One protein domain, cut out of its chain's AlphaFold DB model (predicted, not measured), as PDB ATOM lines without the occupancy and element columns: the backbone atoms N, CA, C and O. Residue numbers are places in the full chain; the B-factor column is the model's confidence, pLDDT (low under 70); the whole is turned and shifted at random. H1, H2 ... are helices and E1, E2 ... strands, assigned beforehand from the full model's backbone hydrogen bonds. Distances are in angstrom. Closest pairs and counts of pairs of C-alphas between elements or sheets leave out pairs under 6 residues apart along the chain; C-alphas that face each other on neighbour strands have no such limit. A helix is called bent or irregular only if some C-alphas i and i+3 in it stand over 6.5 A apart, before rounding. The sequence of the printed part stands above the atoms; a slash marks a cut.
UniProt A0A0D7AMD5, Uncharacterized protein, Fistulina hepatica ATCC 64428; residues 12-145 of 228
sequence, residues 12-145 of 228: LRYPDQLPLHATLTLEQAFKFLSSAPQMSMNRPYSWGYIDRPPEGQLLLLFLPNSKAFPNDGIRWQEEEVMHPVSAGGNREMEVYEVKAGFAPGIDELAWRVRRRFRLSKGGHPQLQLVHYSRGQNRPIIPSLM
ATOM      1  N   LEU A  12     -40.214 -23.007  -0.724       95.88
ATOM      2  CA  LEU A  12     -41.210 -22.736  -1.753       95.88
ATOM      3  C   LEU A  12     -42.491 -22.248  -1.086       95.88
ATOM      4  O   LEU A  12     -43.141 -22.985  -0.338       95.88
ATOM      5  N   ARG A  13     -42.860 -21.003  -1.379       96.62
ATOM      6  CA  ARG A  13     -44.011 -20.311  -0.804       96.62
ATOM      7  C   ARG A  13     -45.072 -20.077  -1.867       96.62
ATOM      8  O   ARG A  13     -44.757 -19.694  -2.993       96.62
ATOM      9  N   TYR A  14     -46.331 -20.271  -1.488       96.88
ATOM     10  CA  TYR A  14     -47.447 -19.814  -2.302       96.88
ATOM     11  C   TYR A  14     -47.316 -18.290  -2.489       96.88
ATOM     12  O   TYR A  14     -47.031 -17.592  -1.511       96.88
ATOM     13  N   PRO A  15     -47.439 -17.777  -3.726       93.81
ATOM     14  CA  PRO A  15     -47.016 -16.416  -4.048       93.81
ATOM     15  C   PRO A  15     -47.959 -15.346  -3.496       93.81
ATOM     16  O   PRO A  15     -47.505 -14.244  -3.189       93.81
ATOM     17  N   ASP A  16     -49.253 -15.649  -3.363       92.62
ATOM     18  CA  ASP A  16     -50.213 -14.665  -2.874       92.62
ATOM     19  C   ASP A  16     -50.175 -14.605  -1.342       92.62
ATOM     20  O   ASP A  16     -50.067 -15.623  -0.650       92.62
ATOM     21  N   GLN A  17     -50.300 -13.396  -0.800       90.88
ATOM     22  CA  GLN A  17     -50.401 -13.198   0.639       90.88
ATOM     23  C   GLN A  17     -51.770 -13.676   1.126       90.88
ATOM     24  O   GLN A  17     -52.809 -13.172   0.697       90.88
ATOM     25  N   LEU A  18     -51.765 -14.653   2.029       94.38
ATOM     26  CA  LEU A  18     -52.979 -15.100   2.698       94.38
ATOM     27  C   LEU A  18     -53.390 -14.087   3.782       94.38
ATOM     28  O   LEU A  18     -52.525 -13.386   4.317       94.38
ATOM     29  N   PRO A  19     -54.688 -14.007   4.131       94.38
ATOM     30  CA  PRO A  19     -55.161 -13.110   5.181       94.38
ATOM     31  C   PRO A  19     -54.472 -13.365   6.526       94.38
ATOM     32  O   PRO A  19     -54.097 -14.495   6.847       94.38
ATOM     33  N   LEU A  20     -54.339 -12.310   7.333       96.06
ATOM     34  CA  LEU A  20     -53.886 -12.437   8.715       96.06
ATOM     35  C   LEU A  20     -55.020 -12.981   9.588       96.06
ATOM     36  O   LEU A  20     -56.161 -12.528   9.502       96.06
ATOM     37  N   HIS A  21     -54.692 -13.923  10.464       95.75
ATOM     38  CA  HIS A  21     -55.630 -14.547  11.390       95.75
ATOM     39  C   HIS A  21     -55.061 -14.495  12.805       95.75
ATOM     40  O   HIS A  21     -54.063 -15.151  13.067       95.75
ATOM     41  N   ALA A  22     -55.679 -13.778  13.748       94.94
ATOM     42  CA  ALA A  22     -55.208 -13.785  15.143       94.94
ATOM     43  C   ALA A  22     -55.223 -15.208  15.735       94.94
ATOM     44  O   ALA A  22     -54.269 -15.666  16.366       94.94
ATOM     45  N   THR A  23     -56.295 -15.947  15.448       94.81
ATOM     46  CA  THR A  23     -56.454 -17.361  15.778       94.81
ATOM     47  C   THR A  23     -56.890 -18.131  14.536       94.81
ATOM     48  O   THR A  23     -57.626 -17.612  13.698       94.81
ATOM     49  N   LEU A  24     -56.418 -19.372  14.411       96.50
ATOM     50  CA  LEU A  24     -56.805 -20.280  13.337       96.50
ATOM     51  C   LEU A  24     -57.373 -21.559  13.949       96.50
ATOM     52  O   LEU A  24     -56.682 -22.251  14.706       96.50
ATOM     53  N   THR A  25     -58.634 -21.857  13.646       95.94
ATOM     54  CA  THR A  25     -59.286 -23.087  14.105       95.94
ATOM     55  C   THR A  25     -58.889 -24.279  13.234       95.94
ATOM     56  O   THR A  25     -58.456 -24.126  12.090       95.94
ATOM     57  N   LEU A  26     -59.069 -25.494  13.761       95.12
ATOM     58  CA  LEU A  26     -58.796 -26.729  13.014       95.12
ATOM     59  C   LEU A  26     -59.671 -26.844  11.759       95.12
ATOM     60  O   LEU A  26     -59.187 -27.263  10.714       95.12
ATOM     61  N   GLU A  27     -60.933 -26.423  11.842       94.00
ATOM     62  CA  GLU A  27     -61.862 -26.421  10.707       94.00
ATOM     63  C   GLU A  27     -61.413 -25.451   9.604       94.00
ATOM     64  O   GLU A  27     -61.417 -25.797   8.422       94.00
ATOM     65  N   GLN A  28     -60.958 -24.251   9.983       95.75
ATOM     66  CA  GLN A  28     -60.411 -23.281   9.034       95.75
ATOM     67  C   GLN A  28     -59.148 -23.823   8.361       95.75
ATOM     68  O   GLN A  28     -59.049 -23.789   7.134       95.75
ATOM     69  N   ALA A  29     -58.212 -24.365   9.146       96.25
ATOM     70  CA  ALA A  29     -56.996 -24.981   8.623       96.25
ATOM     71  C   ALA A  29     -57.321 -26.125   7.649       96.25
ATOM     72  O   ALA A  29     -56.751 -26.202   6.559       96.25
ATOM     73  N   PHE A  30     -58.297 -26.964   8.002       94.88
ATOM     74  CA  PHE A  30     -58.772 -28.051   7.158       94.88
ATOM     75  C   PHE A  30     -59.363 -27.545   5.833       94.88
ATOM     76  O   PHE A  30     -59.032 -28.073   4.768       94.88
ATOM     77  N   LYS A  31     -60.199 -26.499   5.870       94.06
ATOM     78  CA  LYS A  31     -60.775 -25.875   4.670       94.06
ATOM     79  C   LYS A  31     -59.684 -25.334   3.743       94.06
ATOM     80  O   LYS A  31     -59.710 -25.635   2.551       94.06
ATOM     81  N   PHE A  32     -58.705 -24.609   4.290       95.50
ATOM     82  CA  PHE A  32     -57.562 -24.097   3.529       95.50
ATOM     83  C   PHE A  32     -56.756 -25.223   2.878       95.50
ATOM     84  O   PHE A  32     -56.478 -25.177   1.680       95.50
ATOM     85  N   LEU A  33     -56.409 -26.256   3.649       95.06
ATOM     86  CA  LEU A  33     -55.634 -27.391   3.148       95.06
ATOM     87  C   LEU A  33     -56.398 -28.226   2.119       95.06
ATOM     88  O   LEU A  33     -55.781 -28.757   1.200       95.06
ATOM     89  N   SER A  34     -57.723 -28.307   2.227       93.88
ATOM     90  CA  SER A  34     -58.563 -28.995   1.239       93.88
ATOM     91  C   SER A  34     -58.573 -28.268  -0.110       93.88
ATOM     92  O   SER A  34     -58.574 -28.917  -1.153       93.88
ATOM     93  N   SER A  35     -58.535 -26.930  -0.114       93.94
ATOM     94  CA  SER A  35     -58.427 -26.131  -1.346       93.94
ATOM     95  C   SER A  35     -56.995 -25.992  -1.872       93.94
ATOM     96  O   SER A  35     -56.799 -25.691  -3.052       93.94
ATOM     97  N   ALA A  36     -55.988 -26.211  -1.023       95.31
ATOM     98  CA  ALA A  36     -54.587 -25.946  -1.337       95.31
ATOM     99  C   ALA A  36     -54.055 -26.676  -2.591       95.31
ATOM    100  O   ALA A  36     -53.327 -26.034  -3.354       95.31
ATOM    101  N   PRO A  37     -54.412 -27.947  -2.885       95.25
ATOM    102  CA  PRO A  37     -53.986 -28.605  -4.122       95.25
ATOM    103  C   PRO A  37     -54.455 -27.856  -5.372       95.25
ATOM    104  O   PRO A  37     -53.650 -27.568  -6.254       95.25
ATOM    105  N   GLN A  38     -55.727 -27.452  -5.406       93.44
ATOM    106  CA  GLN A  38     -56.302 -26.735  -6.544       93.44
ATOM    107  C   GLN A  38     -55.709 -25.331  -6.701       93.44
ATOM    108  O   GLN A  38     -55.458 -24.881  -7.818       93.44
ATOM    109  N   MET A  39     -55.439 -24.640  -5.591       93.50
ATOM    110  CA  MET A  39     -54.725 -23.356  -5.616       93.50
ATOM    111  C   MET A  39     -53.321 -23.523  -6.212       93.50
ATOM    112  O   MET A  39     -52.899 -22.753  -7.073       93.50
ATOM    113  N   SER A  40     -52.622 -24.577  -5.795       94.56
ATOM    114  CA  SER A  40     -51.235 -24.841  -6.180       94.56
ATOM    115  C   SER A  40     -51.074 -25.294  -7.631       94.56
ATOM    116  O   SER A  40     -50.038 -25.032  -8.227       94.56
ATOM    117  N   MET A  41     -52.096 -25.916  -8.230       93.69
ATOM    118  CA  MET A  41     -52.108 -26.244  -9.666       93.69
ATOM    119  C   MET A  41     -52.185 -25.008 -10.574       93.69
ATOM    120  O   MET A  41     -51.854 -25.066 -11.761       93.69
ATOM    121  N   ASN A  42     -52.659 -23.882 -10.038       91.44
ATOM    122  CA  ASN A  42     -52.924 -22.672 -10.812       91.44
ATOM    123  C   ASN A  42     -51.860 -21.587 -10.637       91.44
ATOM    124  O   ASN A  42     -51.845 -20.635 -11.416       91.44
ATOM    125  N   ARG A  43     -50.972 -21.714  -9.645       92.50
ATOM    126  CA  ARG A  43     -49.975 -20.692  -9.315       92.50
ATOM    127  C   ARG A  43     -48.601 -21.315  -9.050       92.50
ATOM    128  O   ARG A  43     -48.505 -22.214  -8.216       92.50
ATOM    129  N   PRO A  44     -47.530 -20.828  -9.702       94.81
ATOM    130  CA  PRO A  44     -46.174 -21.229  -9.361       94.81
ATOM    131  C   PRO A  44     -45.769 -20.644  -8.003       94.81
ATOM    132  O   PRO A  44     -46.099 -19.505  -7.681       94.81
ATOM    133  N   TYR A  45     -45.034 -21.422  -7.222       96.12
ATOM    134  CA  TYR A  45     -44.502 -21.025  -5.924       96.12
ATOM    135  C   TYR A  45     -43.200 -20.256  -6.114       96.12
ATOM    136  O   TYR A  45     -42.411 -20.578  -7.000       96.12
ATOM    137  N   SER A  46     -42.949 -19.259  -5.274       96.00
ATOM    138  CA  SER A  46     -41.695 -18.507  -5.271       96.00
ATOM    139  C   SER A  46     -40.761 -19.015  -4.178       96.00
ATOM    140  O   SER A  46     -41.194 -19.424  -3.097       96.00
ATOM    141  N   TRP A  47     -39.460 -18.994  -4.456       95.75
ATOM    142  CA  TRP A  47     -38.450 -19.235  -3.434       95.75
ATOM    143  C   TRP A  47     -38.372 -18.030  -2.501       95.75
ATOM    144  O   TRP A  47     -38.289 -16.888  -2.948       95.75
ATOM    145  N   GLY A  48     -38.406 -18.284  -1.197       95.25
ATOM    146  CA  GLY A  48     -38.372 -17.236  -0.188       95.25
ATOM    147  C   GLY A  48     -37.870 -17.738   1.155       95.25
ATOM    148  O   GLY A  48     -38.199 -18.849   1.584       95.25
ATOM    149  N   TYR A  49     -37.127 -16.885   1.855       95.75
ATOM    150  CA  TYR A  49     -36.907 -17.062   3.286       95.75
ATOM    151  C   TYR A  49     -38.183 -16.700   4.044       95.75
ATOM    152  O   TYR A  49     -38.969 -15.835   3.639       95.75
ATOM    153  N   ILE A  50     -38.398 -17.396   5.150       95.62
ATOM    154  CA  ILE A  50     -39.359 -16.997   6.168       95.62
ATOM    155  C   ILE A  50     -38.525 -16.290   7.224       95.62
ATOM    156  O   ILE A  50     -37.565 -16.874   7.720       95.62
ATOM    157  N   ASP A  51     -38.824 -15.030   7.522       95.56
ATOM    158  CA  ASP A  51     -38.032 -14.257   8.472       95.56
ATOM    159  C   ASP A  51     -38.913 -13.457   9.414       95.56
ATOM    160  O   ASP A  51     -39.642 -12.566   8.985       95.56
ATOM    161  N   ARG A  52     -38.845 -13.834  10.693       95.75
ATOM    162  CA  ARG A  52     -39.567 -13.251  11.824       95.75
ATOM    163  C   ARG A  52     -41.017 -12.878  11.470       95.75
ATOM    164  O   ARG A  52     -41.391 -11.715  11.625       95.75
ATOM    165  N   PRO A  53     -41.840 -13.845  11.004       97.00
ATOM    166  CA  PRO A  53     -43.240 -13.613  10.646       97.00
ATOM    167  C   PRO A  53     -44.001 -12.791  11.691       97.00
ATOM    168  O   PRO A  53     -43.894 -13.108  12.882       97.00
ATOM    169  N   PRO A  54     -44.769 -11.755  11.305       96.75
ATOM    170  CA  PRO A  54     -45.625 -11.046  12.244       96.75
ATOM    171  C   PRO A  54     -46.725 -11.955  12.800       96.75
ATOM    172  O   PRO A  54     -47.036 -13.022  12.259       96.75
ATOM    173  N   GLU A  55     -47.331 -11.503  13.895       96.81
ATOM    174  CA  GLU A  55     -48.489 -12.167  14.478       96.81
ATOM    175  C   GLU A  55     -49.632 -12.281  13.461       96.81
ATOM    176  O   GLU A  55     -49.935 -11.362  12.702       96.81
ATOM    177  N   GLY A  56     -50.261 -13.447  13.459       97.56
ATOM    178  CA  GLY A  56     -51.377 -13.795  12.606       97.56
ATOM    179  C   GLY A  56     -50.992 -14.179  11.185       97.56
ATOM    180  O   GLY A  56     -51.880 -14.523  10.404       97.56
ATOM    181  N   GLN A  57     -49.703 -14.153  10.826       98.00
ATOM    182  CA  GLN A  57     -49.285 -14.500   9.476       98.00
ATOM    183  C   GLN A  57     -49.609 -15.959   9.150       98.00
ATOM    184  O   GLN A  57     -49.253 -16.883   9.887       98.00
ATOM    185  N   LEU A  58     -50.253 -16.146   7.998       97.94
ATOM    186  CA  LEU A  58     -50.580 -17.442   7.428       97.94
ATOM    187  C   LEU A  58     -49.774 -17.652   6.144       97.94
ATOM    188  O   LEU A  58     -49.743 -16.787   5.272       97.94
ATOM    189  N   LEU A  59     -49.112 -18.800   6.025       97.81
ATOM    190  CA  LEU A  59     -48.296 -19.160   4.868       97.81
ATOM    191  C   LEU A  59     -48.704 -20.538   4.359       97.81
ATOM    192  O   LEU A  59     -48.843 -21.471   5.145       97.81
ATOM    193  N   LEU A  60     -48.832 -20.686   3.043       97.75
ATOM    194  CA  LEU A  60     -48.925 -21.992   2.400       97.75
ATOM    195  C   LEU A  60     -47.566 -22.333   1.788       97.75
ATOM    196  O   LEU A  60     -47.045 -21.583   0.960       97.75
ATOM    197  N   LEU A  61     -46.986 -23.446   2.226       97.38
ATOM    198  CA  LEU A  61     -45.659 -23.900   1.827       97.38
ATOM    199  C   LEU A  61     -45.735 -25.242   1.112       97.38
ATOM    200  O   LEU A  61     -46.538 -26.106   1.473       97.38
ATOM    201  N   PHE A  62     -44.828 -25.434   0.162       96.50
ATOM    202  CA  PHE A  62     -44.518 -26.749  -0.378       96.50
ATOM    203  C   PHE A  62     -43.207 -27.245   0.235       96.50
ATOM    204  O   PHE A  62     -42.142 -26.677  -0.007       96.50
ATOM    205  N   LEU A  63     -43.291 -28.301   1.044       94.62
ATOM    206  CA  LEU A  63     -42.161 -28.895   1.754       94.62
ATOM    207  C   LEU A  63     -41.997 -30.359   1.322       94.62
ATOM    208  O   LEU A  63     -42.778 -31.211   1.756       94.62
ATOM    209  N   PRO A  64     -40.974 -30.680   0.501       89.12
ATOM    210  CA  PRO A  64     -40.722 -32.051   0.062       89.12
ATOM    211  C   PRO A  64     -40.505 -33.018   1.228       89.12
ATOM    212  O   PRO A  64     -40.994 -34.146   1.200       89.12
ATOM    213  N   ASN A  65     -39.806 -32.548   2.265       88.19
ATOM    214  CA  ASN A  65     -39.639 -33.232   3.537       88.19
ATOM    215  C   ASN A  65     -40.470 -32.513   4.602       88.19
ATOM    216  O   ASN A  65     -40.113 -31.427   5.046       88.19
ATOM    217  N   SER A  66     -41.562 -33.137   5.041       81.44
ATOM    218  CA  SER A  66     -42.484 -32.530   6.000       81.44
ATOM    219  C   SER A  66     -41.904 -32.348   7.406       81.44
ATOM    220  O   SER A  66     -42.381 -31.483   8.148       81.44
ATOM    221  N   LYS A  67     -40.905 -33.163   7.776       81.19
ATOM    222  CA  LYS A  67     -40.291 -33.158   9.111       81.19
ATOM    223  C   LYS A  67     -39.334 -31.986   9.290       81.19
ATOM    224  O   LYS A  67     -39.289 -31.407  10.368       81.19
ATOM    225  N   ALA A  68     -38.598 -31.626   8.241       85.81
ATOM    226  CA  ALA A  68     -37.672 -30.505   8.274       85.81
ATOM    227  C   ALA A  68     -38.426 -29.200   7.995       85.81
ATOM    228  O   ALA A  68     -38.952 -29.004   6.900       85.81
ATOM    229  N   PHE A  69     -38.482 -28.308   8.983       93.31
ATOM    230  CA  PHE A  69     -39.001 -26.959   8.784       93.31
ATOM    231  C   PHE A  69     -37.841 -25.985   8.541       93.31
ATOM    232  O   PHE A  69     -36.852 -26.060   9.277       93.31
ATOM    233  N   PRO A  70     -37.919 -25.093   7.533       93.94
ATOM    234  CA  PRO A  70     -36.889 -24.081   7.323       93.94
ATOM    235  C   PRO A  70     -36.754 -23.190   8.559       93.94
ATOM    236  O   PRO A  70     -37.715 -22.976   9.299       93.94
ATOM    237  N   ASN A  71     -35.566 -22.631   8.765       94.06
ATOM    238  CA  ASN A  71     -35.402 -21.571   9.751       94.06
ATOM    239  C   ASN A  71     -36.383 -20.431   9.409       94.06
ATOM    240  O   ASN A  71     -36.590 -20.107   8.236       94.06
ATOM    241  N   ASP A  72     -37.028 -19.858  10.416       95.75
ATOM    242  CA  ASP A  72     -37.986 -18.759  10.282       95.75
ATOM    243  C   ASP A  72     -37.517 -17.488  11.005       95.75
ATOM    244  O   ASP A  72     -38.253 -16.507  11.083       95.75
ATOM    245  N   GLY A  73     -36.287 -17.481  11.529       95.06
ATOM    246  CA  GLY A  73     -35.727 -16.380  12.308       95.06
ATOM    247  C   GLY A  73     -36.264 -16.310  13.740       95.06
ATOM    248  O   GLY A  73     -35.971 -15.343  14.445       95.06
ATOM    249  N   ILE A  74     -37.035 -17.312  14.183       96.56
ATOM    250  CA  ILE A  74     -37.575 -17.410  15.540       96.56
ATOM    251  C   ILE A  74     -36.808 -18.489  16.312       96.56
ATOM    252  O   ILE A  74     -36.624 -19.616  15.853       96.56
ATOM    253  N   ARG A  75     -36.361 -18.144  17.522       95.88
ATOM    254  CA  ARG A  75     -35.824 -19.095  18.495       95.88
ATOM    255  C   ARG A  75     -36.974 -19.653  19.322       95.88
ATOM    256  O   ARG A  75     -37.770 -18.890  19.857       95.88
ATOM    257  N   TRP A  76     -37.015 -20.971  19.467       96.38
ATOM    258  CA  TRP A  76     -38.028 -21.678  20.246       96.38
ATOM    259  C   TRP A  76     -37.419 -22.213  21.540       96.38
ATOM    260  O   TRP A  76     -36.316 -22.760  21.518       96.38
ATOM    261  N   GLN A  77     -38.111 -22.005  22.661       95.69
ATOM    262  CA  GLN A  77     -37.696 -22.536  23.967       95.69
ATOM    263  C   GLN A  77     -38.274 -23.925  24.250       95.69
ATOM    264  O   GLN A  77     -37.761 -24.637  25.107       95.69
ATOM    265  N   GLU A  78     -39.349 -24.289  23.553       96.31
ATOM    266  CA  GLU A  78     -39.971 -25.607  23.622       96.31
ATOM    267  C   GLU A  78     -39.648 -26.425  22.373       96.31
ATOM    268  O   GLU A  78     -39.344 -25.879  21.306       96.31
ATOM    269  N   GLU A  79     -39.751 -27.742  22.508       95.69
ATOM    270  CA  GLU A  79     -39.720 -28.647  21.368       95.69
ATOM    271  C   GLU A  79     -41.048 -28.609  20.607       95.69
ATOM    272  O   GLU A  79     -42.115 -28.358  21.170       95.69
ATOM    273  N   GLU A  80     -40.979 -28.856  19.301       96.56
ATOM    274  CA  GLU A  80     -42.174 -28.959  18.475       96.56
ATOM    275  C   GLU A  80     -42.859 -30.310  18.712       96.56
ATOM    276  O   GLU A  80     -42.256 -31.369  18.534       96.56
ATOM    277  N   VAL A  81     -44.136 -30.271  19.083       97.12
ATOM    278  CA  VAL A  81     -44.947 -31.456  19.372       97.12
ATOM    279  C   VAL A  81     -45.933 -31.691  18.233       97.12
ATOM    280  O   VAL A  81     -46.570 -30.760  17.744       97.12
ATOM    281  N   MET A  82     -46.069 -32.945  17.801       96.00
ATOM    282  CA  MET A  82     -47.018 -33.346  16.763       96.00
ATOM    283  C   MET A  82     -48.257 -33.996  17.383       96.00
ATOM    284  O   MET A  82     -48.154 -34.927  18.182       96.00
ATOM    285  N   HIS A  83     -49.430 -33.517  16.975       95.44
ATOM    286  CA  HIS A  83     -50.731 -34.028  17.383       95.44
ATOM    287  C   HIS A  83     -51.512 -34.531  16.160       95.44
ATOM    288  O   HIS A  83     -51.789 -33.739  15.251       95.44
ATOM    289  N   PRO A  84     -51.906 -35.817  16.114       95.25
ATOM    290  CA  PRO A  84     -52.837 -36.302  15.107       95.25
ATOM    291  C   PRO A  84     -54.261 -35.841  15.441       95.25
ATOM    292  O   PRO A  84     -54.711 -35.917  16.583       95.25
ATOM    293  N   VAL A  85     -54.984 -35.376  14.429       94.81
ATOM    294  CA  VAL A  85     -56.350 -34.864  14.530       94.81
ATOM    295  C   VAL A  85     -57.208 -35.542  13.468       94.81
ATOM    296  O   VAL A  85     -56.914 -35.478  12.272       94.81
ATOM    297  N   SER A  86     -58.300 -36.174  13.896       91.00
ATOM    298  CA  SER A  86     -59.312 -36.683  12.968       91.00
ATOM    299  C   SER A  86     -60.143 -35.520  12.426       91.00
ATOM    300  O   SER A  86     -60.705 -34.744  13.197       91.00
ATOM    301  N   ALA A  87     -60.224 -35.391  11.100       80.00
ATOM    302  CA  ALA A  87     -60.956 -34.319  10.416       80.00
ATOM    303  C   ALA A  87     -62.327 -34.784   9.876       80.00
ATOM    304  O   ALA A  87     -62.872 -34.217   8.919       80.00
ATOM    305  N   GLY A  88     -62.873 -35.845  10.482       80.12
ATOM    306  CA  GLY A  88     -64.123 -36.484  10.081       80.12
ATOM    307  C   GLY A  88     -63.994 -37.333   8.808       80.12
ATOM    308  O   GLY A  88     -63.296 -36.979   7.851       80.12
ATOM    309  N   GLY A  89     -64.703 -38.465   8.788       81.94
ATOM    310  CA  GLY A  89     -64.594 -39.466   7.721       81.94
ATOM    311  C   GLY A  89     -63.202 -40.112   7.675       81.94
ATOM    312  O   GLY A  89     -62.579 -40.318   8.709       81.94
ATOM    313  N   ASN A  90     -62.693 -40.387   6.468       83.94
ATOM    314  CA  ASN A  90     -61.370 -40.999   6.237       83.94
ATOM    315  C   ASN A  90     -60.226 -39.970   6.114       83.94
ATOM    316  O   ASN A  90     -59.240 -40.211   5.413       83.94
ATOM    317  N   ARG A  91     -60.370 -38.792   6.731       88.25
ATOM    318  CA  ARG A  91     -59.406 -37.689   6.615       88.25
ATOM    319  C   ARG A  91     -58.718 -37.445   7.943       88.25
ATOM    320  O   ARG A  91     -59.357 -37.362   8.989       88.25
ATOM    321  N   GLU A  92     -57.410 -37.279   7.868       93.56
ATOM    322  CA  GLU A  92     -56.543 -37.104   9.024       93.56
ATOM    323  C   GLU A  92     -55.634 -35.903   8.780       93.56
ATOM    324  O   GLU A  92     -55.143 -35.682   7.667       93.56
ATOM    325  N   MET A  93     -55.444 -35.115   9.832       94.94
ATOM    326  CA  MET A  93     -54.595 -33.937   9.844       94.94
ATOM    327  C   MET A  93     -53.568 -34.071  10.963       94.94
ATOM    328  O   MET A  93     -53.887 -34.483  12.071       94.94
ATOM    329  N   GLU A  94     -52.334 -33.694  10.683       95.81
ATOM    330  CA  GLU A  94     -51.284 -33.544  11.681       95.81
ATOM    331  C   GLU A  94     -51.131 -32.061  12.011       95.81
ATOM    332  O   GLU A  94     -51.094 -31.214  11.109       95.81
ATOM    333  N   VAL A  95     -51.020 -31.756  13.303       97.12
ATOM    334  CA  VAL A  95     -50.732 -30.417  13.814       97.12
ATOM    335  C   VAL A  95     -49.392 -30.455  14.530       97.12
ATOM    336  O   VAL A  95     -49.269 -31.088  15.571       97.12
ATOM    337  N   TYR A  96     -48.396 -29.776  13.975       97.62
ATOM    338  CA  TYR A  96     -47.102 -29.563  14.614       97.62
ATOM    339  C   TYR A  96     -47.148 -28.215  15.321       97.62
ATOM    340  O   TYR A  96     -47.349 -27.191  14.668       97.62
ATOM    341  N   GLU A  97     -47.011 -28.202  16.637       97.75
ATOM    342  CA  GLU A  97     -47.105 -27.005  17.462       97.75
ATOM    343  C   GLU A  97     -45.797 -26.775  18.211       97.75
ATOM    344  O   GLU A  97     -45.271 -27.675  18.857       97.75
ATOM    345  N   VAL A  98     -45.299 -25.544  18.157       98.12
ATOM    346  CA  VAL A  98     -44.185 -25.086  18.986       98.12
ATOM    347  C   VAL A  98     -44.542 -23.739  19.609       98.12
ATOM    348  O   VAL A  98     -45.138 -22.874  18.956       98.12
ATOM    349  N   LYS A  99     -44.234 -23.572  20.897       98.12
ATOM    350  CA  LYS A  99     -44.575 -22.378  21.683       98.12
ATOM    351  C   LYS A  99     -43.337 -21.742  22.292       98.12
ATOM    352  O   LYS A  99     -42.221 -22.246  22.179       98.12
ATOM    353  N   ALA A 100     -43.567 -20.611  22.959       97.94
ATOM    354  CA  ALA A 100     -42.533 -19.824  23.613       97.94
ATOM    355  C   ALA A 100     -41.419 -19.438  22.626       97.94
ATOM    356  O   ALA A 100     -40.231 -19.554  22.928       97.94
ATOM    357  N   GLY A 101     -41.821 -18.998  21.433       97.75
ATOM    358  CA  GLY A 101     -40.921 -18.459  20.427       97.75
ATOM    359  C   GLY A 101     -40.611 -16.984  20.667       97.75
ATOM    360  O   GLY A 101     -41.464 -16.231  21.144       97.75
ATOM    361  N   PHE A 102     -39.406 -16.567  20.301       97.62
ATOM    362  CA  PHE A 102     -38.975 -15.172  20.312       97.62
ATOM    363  C   PHE A 102     -37.948 -14.911  19.204       97.62
ATOM    364  O   PHE A 102     -37.191 -15.798  18.819       97.62
ATOM    365  N   ALA A 103     -37.910 -13.691  18.684       95.56
ATOM    366  CA  ALA A 103     -36.881 -13.192  17.785       95.56
ATOM    367  C   ALA A 103     -35.775 -12.514  18.621       95.56
ATOM    368  O   ALA A 103     -36.029 -11.453  19.204       95.56
ATOM    369  N   PRO A 104     -34.558 -13.092  18.710       92.50
ATOM    370  CA  PRO A 104     -33.472 -12.514  19.500       92.50
ATOM    371  C   PRO A 104     -33.145 -11.075  19.076       92.50
ATOM    372  O   PRO A 104     -33.048 -10.785  17.883       92.50
ATOM    373  N   GLY A 105     -32.977 -10.182  20.054       89.31
ATOM    374  CA  GLY A 105     -32.692  -8.759  19.830       89.31
ATOM    375  C   GLY A 105     -33.901  -7.904  19.428       89.31
ATOM    376  O   GLY A 105     -33.729  -6.713  19.193       89.31
ATOM    377  N   ILE A 106     -35.098  -8.492  19.335       92.81
ATOM    378  CA  ILE A 106     -36.339  -7.780  18.988       92.81
ATOM    379  C   ILE A 106     -37.403  -8.006  20.053       92.81
ATOM    380  O   ILE A 106     -37.964  -7.049  20.573       92.81
ATOM    381  N   ASP A 107     -37.697  -9.266  20.365       95.50
ATOM    382  CA  ASP A 107     -38.718  -9.582  21.354       95.50
ATOM    383  C   ASP A 107     -38.117  -9.571  22.767       95.50
ATOM    384  O   ASP A 107     -37.077 -10.180  23.019       95.50
ATOM    385  N   GLU A 108     -38.815  -8.935  23.708       95.50
ATOM    386  CA  GLU A 108     -38.451  -8.928  25.135       95.50
ATOM    387  C   GLU A 108     -38.953 -10.172  25.884       95.50
ATOM    388  O   GLU A 108     -38.414 -10.561  26.920       95.50
ATOM    389  N   LEU A 109     -40.003 -10.808  25.360       97.50
ATOM    390  CA  LEU A 109     -40.663 -11.972  25.944       97.50
ATOM    391  C   LEU A 109     -40.863 -13.050  24.879       97.50
ATOM    392  O   LEU A 109     -41.046 -12.757  23.699       97.50
ATOM    393  N   ALA A 110     -40.898 -14.307  25.305       98.00
ATOM    394  CA  ALA A 110     -41.226 -15.434  24.449       98.00
ATOM    395  C   ALA A 110     -42.740 -15.627  24.386       98.00
ATOM    396  O   ALA A 110     -43.336 -16.249  25.266       98.00
ATOM    397  N   TRP A 111     -43.357 -15.063  23.352       98.00
ATOM    398  CA  TRP A 111     -44.809 -15.068  23.159       98.00
ATOM    399  C   TRP A 111     -45.244 -15.689  21.831       98.00
ATOM    400  O   TRP A 111     -46.433 -15.931  21.647       98.00
ATOM    401  N   ARG A 112     -44.335 -15.956  20.889       98.44
ATOM    402  CA  ARG A 112     -44.711 -16.491  19.573       98.44
ATOM    403  C   ARG A 112     -45.109 -17.957  19.682       98.44
ATOM    404  O   ARG A 112     -44.555 -18.712  20.485       98.44
ATOM    405  N   VAL A 113     -46.057 -18.355  18.844       98.50
ATOM    406  CA  VAL A 113     -46.492 -19.738  18.638       98.50
ATOM    407  C   VAL A 113     -46.515 -19.999  17.142       98.50
ATOM    408  O   VAL A 113     -46.981 -19.156  16.375       98.50
ATOM    409  N   ARG A 114     -46.016 -21.160  16.722       98.38
ATOM    410  CA  ARG A 114     -46.110 -21.619  15.335       98.38
ATOM    411  C   ARG A 114     -46.864 -22.933  15.303       98.38
ATOM    412  O   ARG A 114     -46.516 -23.876  16.010       98.38
ATOM    413  N   ARG A 115     -47.883 -22.992  14.447       98.19
ATOM    414  CA  ARG A 115     -48.616 -24.217  14.126       98.19
ATOM    415  C   ARG A 115     -48.440 -24.553  12.658       98.19
ATOM    416  O   ARG A 115     -48.642 -23.693  11.803       98.19
ATOM    417  N   ARG A 116     -48.087 -25.800  12.363       97.69
ATOM    418  CA  ARG A 116     -48.025 -26.344  11.005       97.69
ATOM    419  C   ARG A 116     -49.106 -27.395  10.864       97.69
ATOM    420  O   ARG A 116     -49.150 -28.346  11.636       97.69
ATOM    421  N   PHE A 117     -49.968 -27.215   9.880       97.25
ATOM    422  CA  PHE A 117     -51.073 -28.109   9.587       97.25
ATOM    423  C   PHE A 117     -50.778 -28.836   8.285       97.25
ATOM    424  O   PHE A 117     -50.359 -28.224   7.297       97.25
ATOM    425  N   ARG A 118     -51.023 -30.143   8.276       95.56
ATOM    426  CA  ARG A 118     -50.804 -31.000   7.112       95.56
ATOM    427  C   ARG A 118     -51.865 -32.081   7.057       95.56
ATOM    428  O   ARG A 118     -52.115 -32.730   8.064       95.56
ATOM    429  N   LEU A 119     -52.445 -32.322   5.886       94.62
ATOM    430  CA  LEU A 119     -53.316 -33.480   5.693       94.62
ATOM    431  C   LEU A 119     -52.453 -34.727   5.489       94.62
ATOM    432  O   LEU A 119     -51.731 -34.823   4.496       94.62
ATOM    433  N   SER A 120     -52.521 -35.669   6.429       91.62
ATOM    434  CA  SER A 120     -51.900 -36.990   6.288       91.62
ATOM    435  C   SER A 120     -52.759 -37.916   5.424       91.62
ATOM    436  O   SER A 120     -52.217 -38.753   4.704       91.62
ATOM    437  N   LYS A 121     -54.088 -37.727   5.427       91.12
ATOM    438  CA  LYS A 121     -55.040 -38.410   4.533       91.12
ATOM    439  C   LYS A 121     -56.058 -37.430   3.953       91.12
ATOM    440  O   LYS A 121     -56.596 -36.589   4.669       91.12
ATOM    441  N   GLY A 122     -56.366 -37.584   2.664       85.19
ATOM    442  CA  GLY A 122     -57.373 -36.769   1.971       85.19
ATOM    443  C   GLY A 122     -56.884 -35.395   1.497       85.19
ATOM    444  O   GLY A 122     -57.705 -34.513   1.264       85.19
ATOM    445  N   GLY A 123     -55.569 -35.208   1.353       87.69
ATOM    446  CA  GLY A 123     -54.952 -33.990   0.822       87.69
ATOM    447  C   GLY A 123     -53.553 -34.255   0.268       87.69
ATOM    448  O   GLY A 123     -53.162 -35.407   0.091       87.69
ATOM    449  N   HIS A 124     -52.791 -33.191  -0.006       91.75
ATOM    450  CA  HIS A 124     -51.429 -33.321  -0.527       91.75
ATOM    451  C   HIS A 124     -50.388 -33.312   0.612       91.75
ATOM    452  O   HIS A 124     -50.255 -32.293   1.291       91.75
ATOM    453  N   PRO A 125     -49.593 -34.383   0.806       90.50
ATOM    454  CA  PRO A 125     -48.751 -34.562   1.997       90.50
ATOM    455  C   PRO A 125     -47.541 -33.618   2.078       90.50
ATOM    456  O   PRO A 125     -46.898 -33.540   3.125       90.50
ATOM    457  N   GLN A 126     -47.208 -32.927   0.984       94.62
ATOM    458  CA  GLN A 126     -46.123 -31.936   0.929       94.62
ATOM    459  C   GLN A 126     -46.629 -30.493   1.049       94.62
ATOM    460  O   GLN A 126     -45.819 -29.579   1.172       94.62
ATOM    461  N   LEU A 127     -47.948 -30.270   1.018       96.31
ATOM    462  CA  LEU A 127     -48.508 -28.948   1.286       96.31
ATOM    463  C   LEU A 127     -48.697 -28.781   2.791       96.31
ATOM    464  O   LEU A 127     -49.341 -29.606   3.440       96.31
ATOM    465  N   GLN A 128     -48.137 -27.704   3.335       97.31
ATOM    466  CA  GLN A 128     -48.292 -27.348   4.739       97.31
ATOM    467  C   GLN A 128     -48.805 -25.925   4.874       97.31
ATOM    468  O   GLN A 128     -48.271 -24.995   4.268       97.31
ATOM    469  N   LEU A 129     -49.818 -25.764   5.716       97.94
ATOM    470  CA  LEU A 129     -50.288 -24.462   6.150       97.94
ATOM    471  C   LEU A 129     -49.568 -24.113   7.449       97.94
ATOM    472  O   LEU A 129     -49.599 -24.893   8.397       97.94
ATOM    473  N   VAL A 130     -48.920 -22.960   7.504       98.25
ATOM    474  CA  VAL A 130     -48.176 -22.496   8.675       98.25
ATOM    475  C   VAL A 130     -48.826 -21.237   9.200       98.25
ATOM    476  O   VAL A 130     -49.025 -20.284   8.451       98.25
ATOM    477  N   HIS A 131     -49.133 -21.231  10.487       98.62
ATOM    478  CA  HIS A 131     -49.750 -20.113  11.177       98.62
ATOM    479  C   HIS A 131     -48.864 -19.655  12.328       98.62
ATOM    480  O   HIS A 131     -48.462 -20.468  13.162       98.62
ATOM    481  N   TYR A 132     -48.576 -18.358  12.365       98.56
ATOM    482  CA  TYR A 132     -47.885 -17.705  13.470       98.56
ATOM    483  C   TYR A 132     -48.907 -16.944  14.299       98.56
ATOM    484  O   TYR A 132     -49.639 -16.114  13.769       98.56
ATOM    485  N   SER A 133     -48.966 -17.209  15.595       98.25
ATOM    486  CA  SER A 133     -49.908 -16.563  16.506       98.25
ATOM    487  C   SER A 133     -49.233 -16.143  17.800       98.25
ATOM    488  O   SER A 133     -48.067 -16.458  18.064       98.25
ATOM    489  N   ARG A 134     -49.981 -15.401  18.614       97.81
ATOM    490  CA  ARG A 134     -49.577 -15.033  19.961       97.81
ATOM    491  C   ARG A 134     -50.036 -16.084  20.966       97.81
ATOM    492  O   ARG A 134     -51.200 -16.473  21.002       97.81
ATOM    493  N   GLY A 135     -49.102 -16.532  21.791       96.69
ATOM    494  CA  GLY A 135     -49.325 -17.378  22.953       96.69
ATOM    495  C   GLY A 135     -49.146 -16.618  24.264       96.69
ATOM    496  O   GLY A 135     -49.097 -15.390  24.310       96.69
ATOM    497  N   GLN A 136     -49.039 -17.377  25.353       96.94
ATOM    498  CA  GLN A 136     -48.763 -16.830  26.677       96.94
ATOM    499  C   GLN A 136     -47.365 -16.200  26.717       96.94
ATOM    500  O   GLN A 136     -46.396 -16.822  26.286       96.94
ATOM    501  N   ASN A 137     -47.257 -15.000  27.287       97.69
ATOM    502  CA  ASN A 137     -45.969 -14.359  27.526       97.69
ATOM    503  C   ASN A 137     -45.146 -15.183  28.527       97.69
ATOM    504  O   ASN A 137     -45.620 -15.479  29.626       97.69
ATOM    505  N   ARG A 138     -43.905 -15.511  28.167       97.50
ATOM    506  CA  ARG A 138     -42.950 -16.182  29.053       97.50
ATOM    507  C   ARG A 138     -41.609 -15.452  29.083       97.50
ATOM    508  O   ARG A 138     -41.231 -14.860  28.070       97.50
ATOM    509  N   PRO A 139     -40.877 -15.499  30.209       97.38
ATOM    510  CA  PRO A 139     -39.511 -14.997  30.240       97.38
ATOM    511  C   PRO A 139     -38.638 -15.796  29.264       97.38
ATOM    512  O   PRO A 139     -38.840 -16.997  29.057       97.38
ATOM    513  N   ILE A 140     -37.678 -15.112  28.648       96.88
ATOM    514  CA  ILE A 140     -36.696 -15.732  27.760       96.88
ATOM    515  C   ILE A 140     -35.544 -16.281  28.615       96.88
ATOM    516  O   ILE A 140     -34.993 -15.571  29.454       96.88
ATOM    517  N   ILE A 141     -35.162 -17.535  28.386       95.12
ATOM    518  CA  ILE A 141     -34.017 -18.187  29.018       95.12
ATOM    519  C   ILE A 141     -32.738 -17.448  28.577       95.12
ATOM    520  O   ILE A 141     -32.439 -17.421  27.377       95.12
ATOM    521  N   PRO A 142     -31.942 -16.884  29.509       92.19
ATOM    522  CA  PRO A 142     -30.812 -16.014  29.166       92.19
ATOM    523  C   PRO A 142     -29.772 -16.648  28.234       92.19
ATOM    524  O   PRO A 142     -29.231 -15.977  27.358       92.19
ATOM    525  N   SER A 143     -29.521 -17.954  28.366       91.56
ATOM    526  CA  SER A 143     -28.556 -18.677  27.526       91.56
ATOM    527  C   SER A 143     -28.964 -18.771  26.052       91.56
ATOM    528  O   SER A 143     -28.106 -18.999  25.198       91.56
ATOM    529  N   LEU A 144     -30.249 -18.582  25.736       90.12
ATOM    530  CA  LEU A 144     -30.770 -18.618  24.369       90.12
ATOM    531  C   LEU A 144     -30.742 -17.244  23.687       90.12
ATOM    532  O   LEU A 144     -30.823 -17.190  22.459       90.12
ATOM    533  N   MET A 145     -30.609 -16.147  24.446       86.94
ATOM    534  CA  MET A 145     -30.556 -14.787  23.890       86.94
ATOM    535  C   MET A 145     -29.255 -14.499  23.141       86.94
ATOM    536  O   MET A 145     -29.273 -13.834  22.110       86.94
TER     537      MET A 145
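Overview. This is residues 12 to 145 of the 228 residues of an uncharacterized protein of Fistulina hepatica ATCC 64428 (UniProt A0A0D7AMD5). A strongly twisted wall of five antiparallel strands has one long helix, H1, lying across one of its faces. The small strand E1 lies away from this sheet, and the short helix H2 lies beyond the end of E6. The printed part has 134 residues, with H1, then E1 to E6, then H2; the sheet's order is E2, E6, E5, E4, E3, and the class is mixed, helices and strands. The whole is compact, with a radius of gyration of the C-alphas of 14.9 A, and spans 44 by 31 by 26 A.

Arrangement. H1, residues 26 to 42, is on the sheet of E2, residues 58 to 62, E3, 81 to 86, E4, 92 to 102, E5, 110 to 121, and E6, 127 to 138. Its height over the sheet is 8.4 A, and it runs across the strands, at 79 degrees to E4 on the local plane. The closest C-alphas of H1 and E6 are those of Leu 33 and Leu 129, 6.8 A apart. E3 to E6 form a meander, each strand the antiparallel neighbour of the one before. Within hydrogen-bond range are N 59 and O 130 of E2 and E6, 2.8 A, N 85 and O 93 of E3 and E4, 2.7 A, N 96 and O 116 of E4 and E5, 2.8 A, and N 135 and O 111 of E6 and E5, 2.7 A. E1, residues 46 to 48, pairs with no named strand. H2, residues 142 to 145, is not on the sheet and is too short for an O i to N i+4 pair; H1 has 10 of 13 within range.

Along the chain. H1 is 24.9 A long, from C-alpha 26 at (-58.796, -26.729, 13.014), and is irregular, with C-alphas 34 and 37 7.1 A apart. E4 measures 30.3 A, E5 33.4 A and E6 31.1 A; E6 bends by 51 degrees at residue 134. H2 ends with C-alpha 145 at (-30.556, -14.787, 23.890).

Size, cuts and confidence. The C-alphas farthest apart, those of Gly 89 and Pro 142, are 46.4 A apart. The link from E2 to E3 is long, with 18 residues. The printed part has no cut, and no printed residue is under 70 in pLDDT.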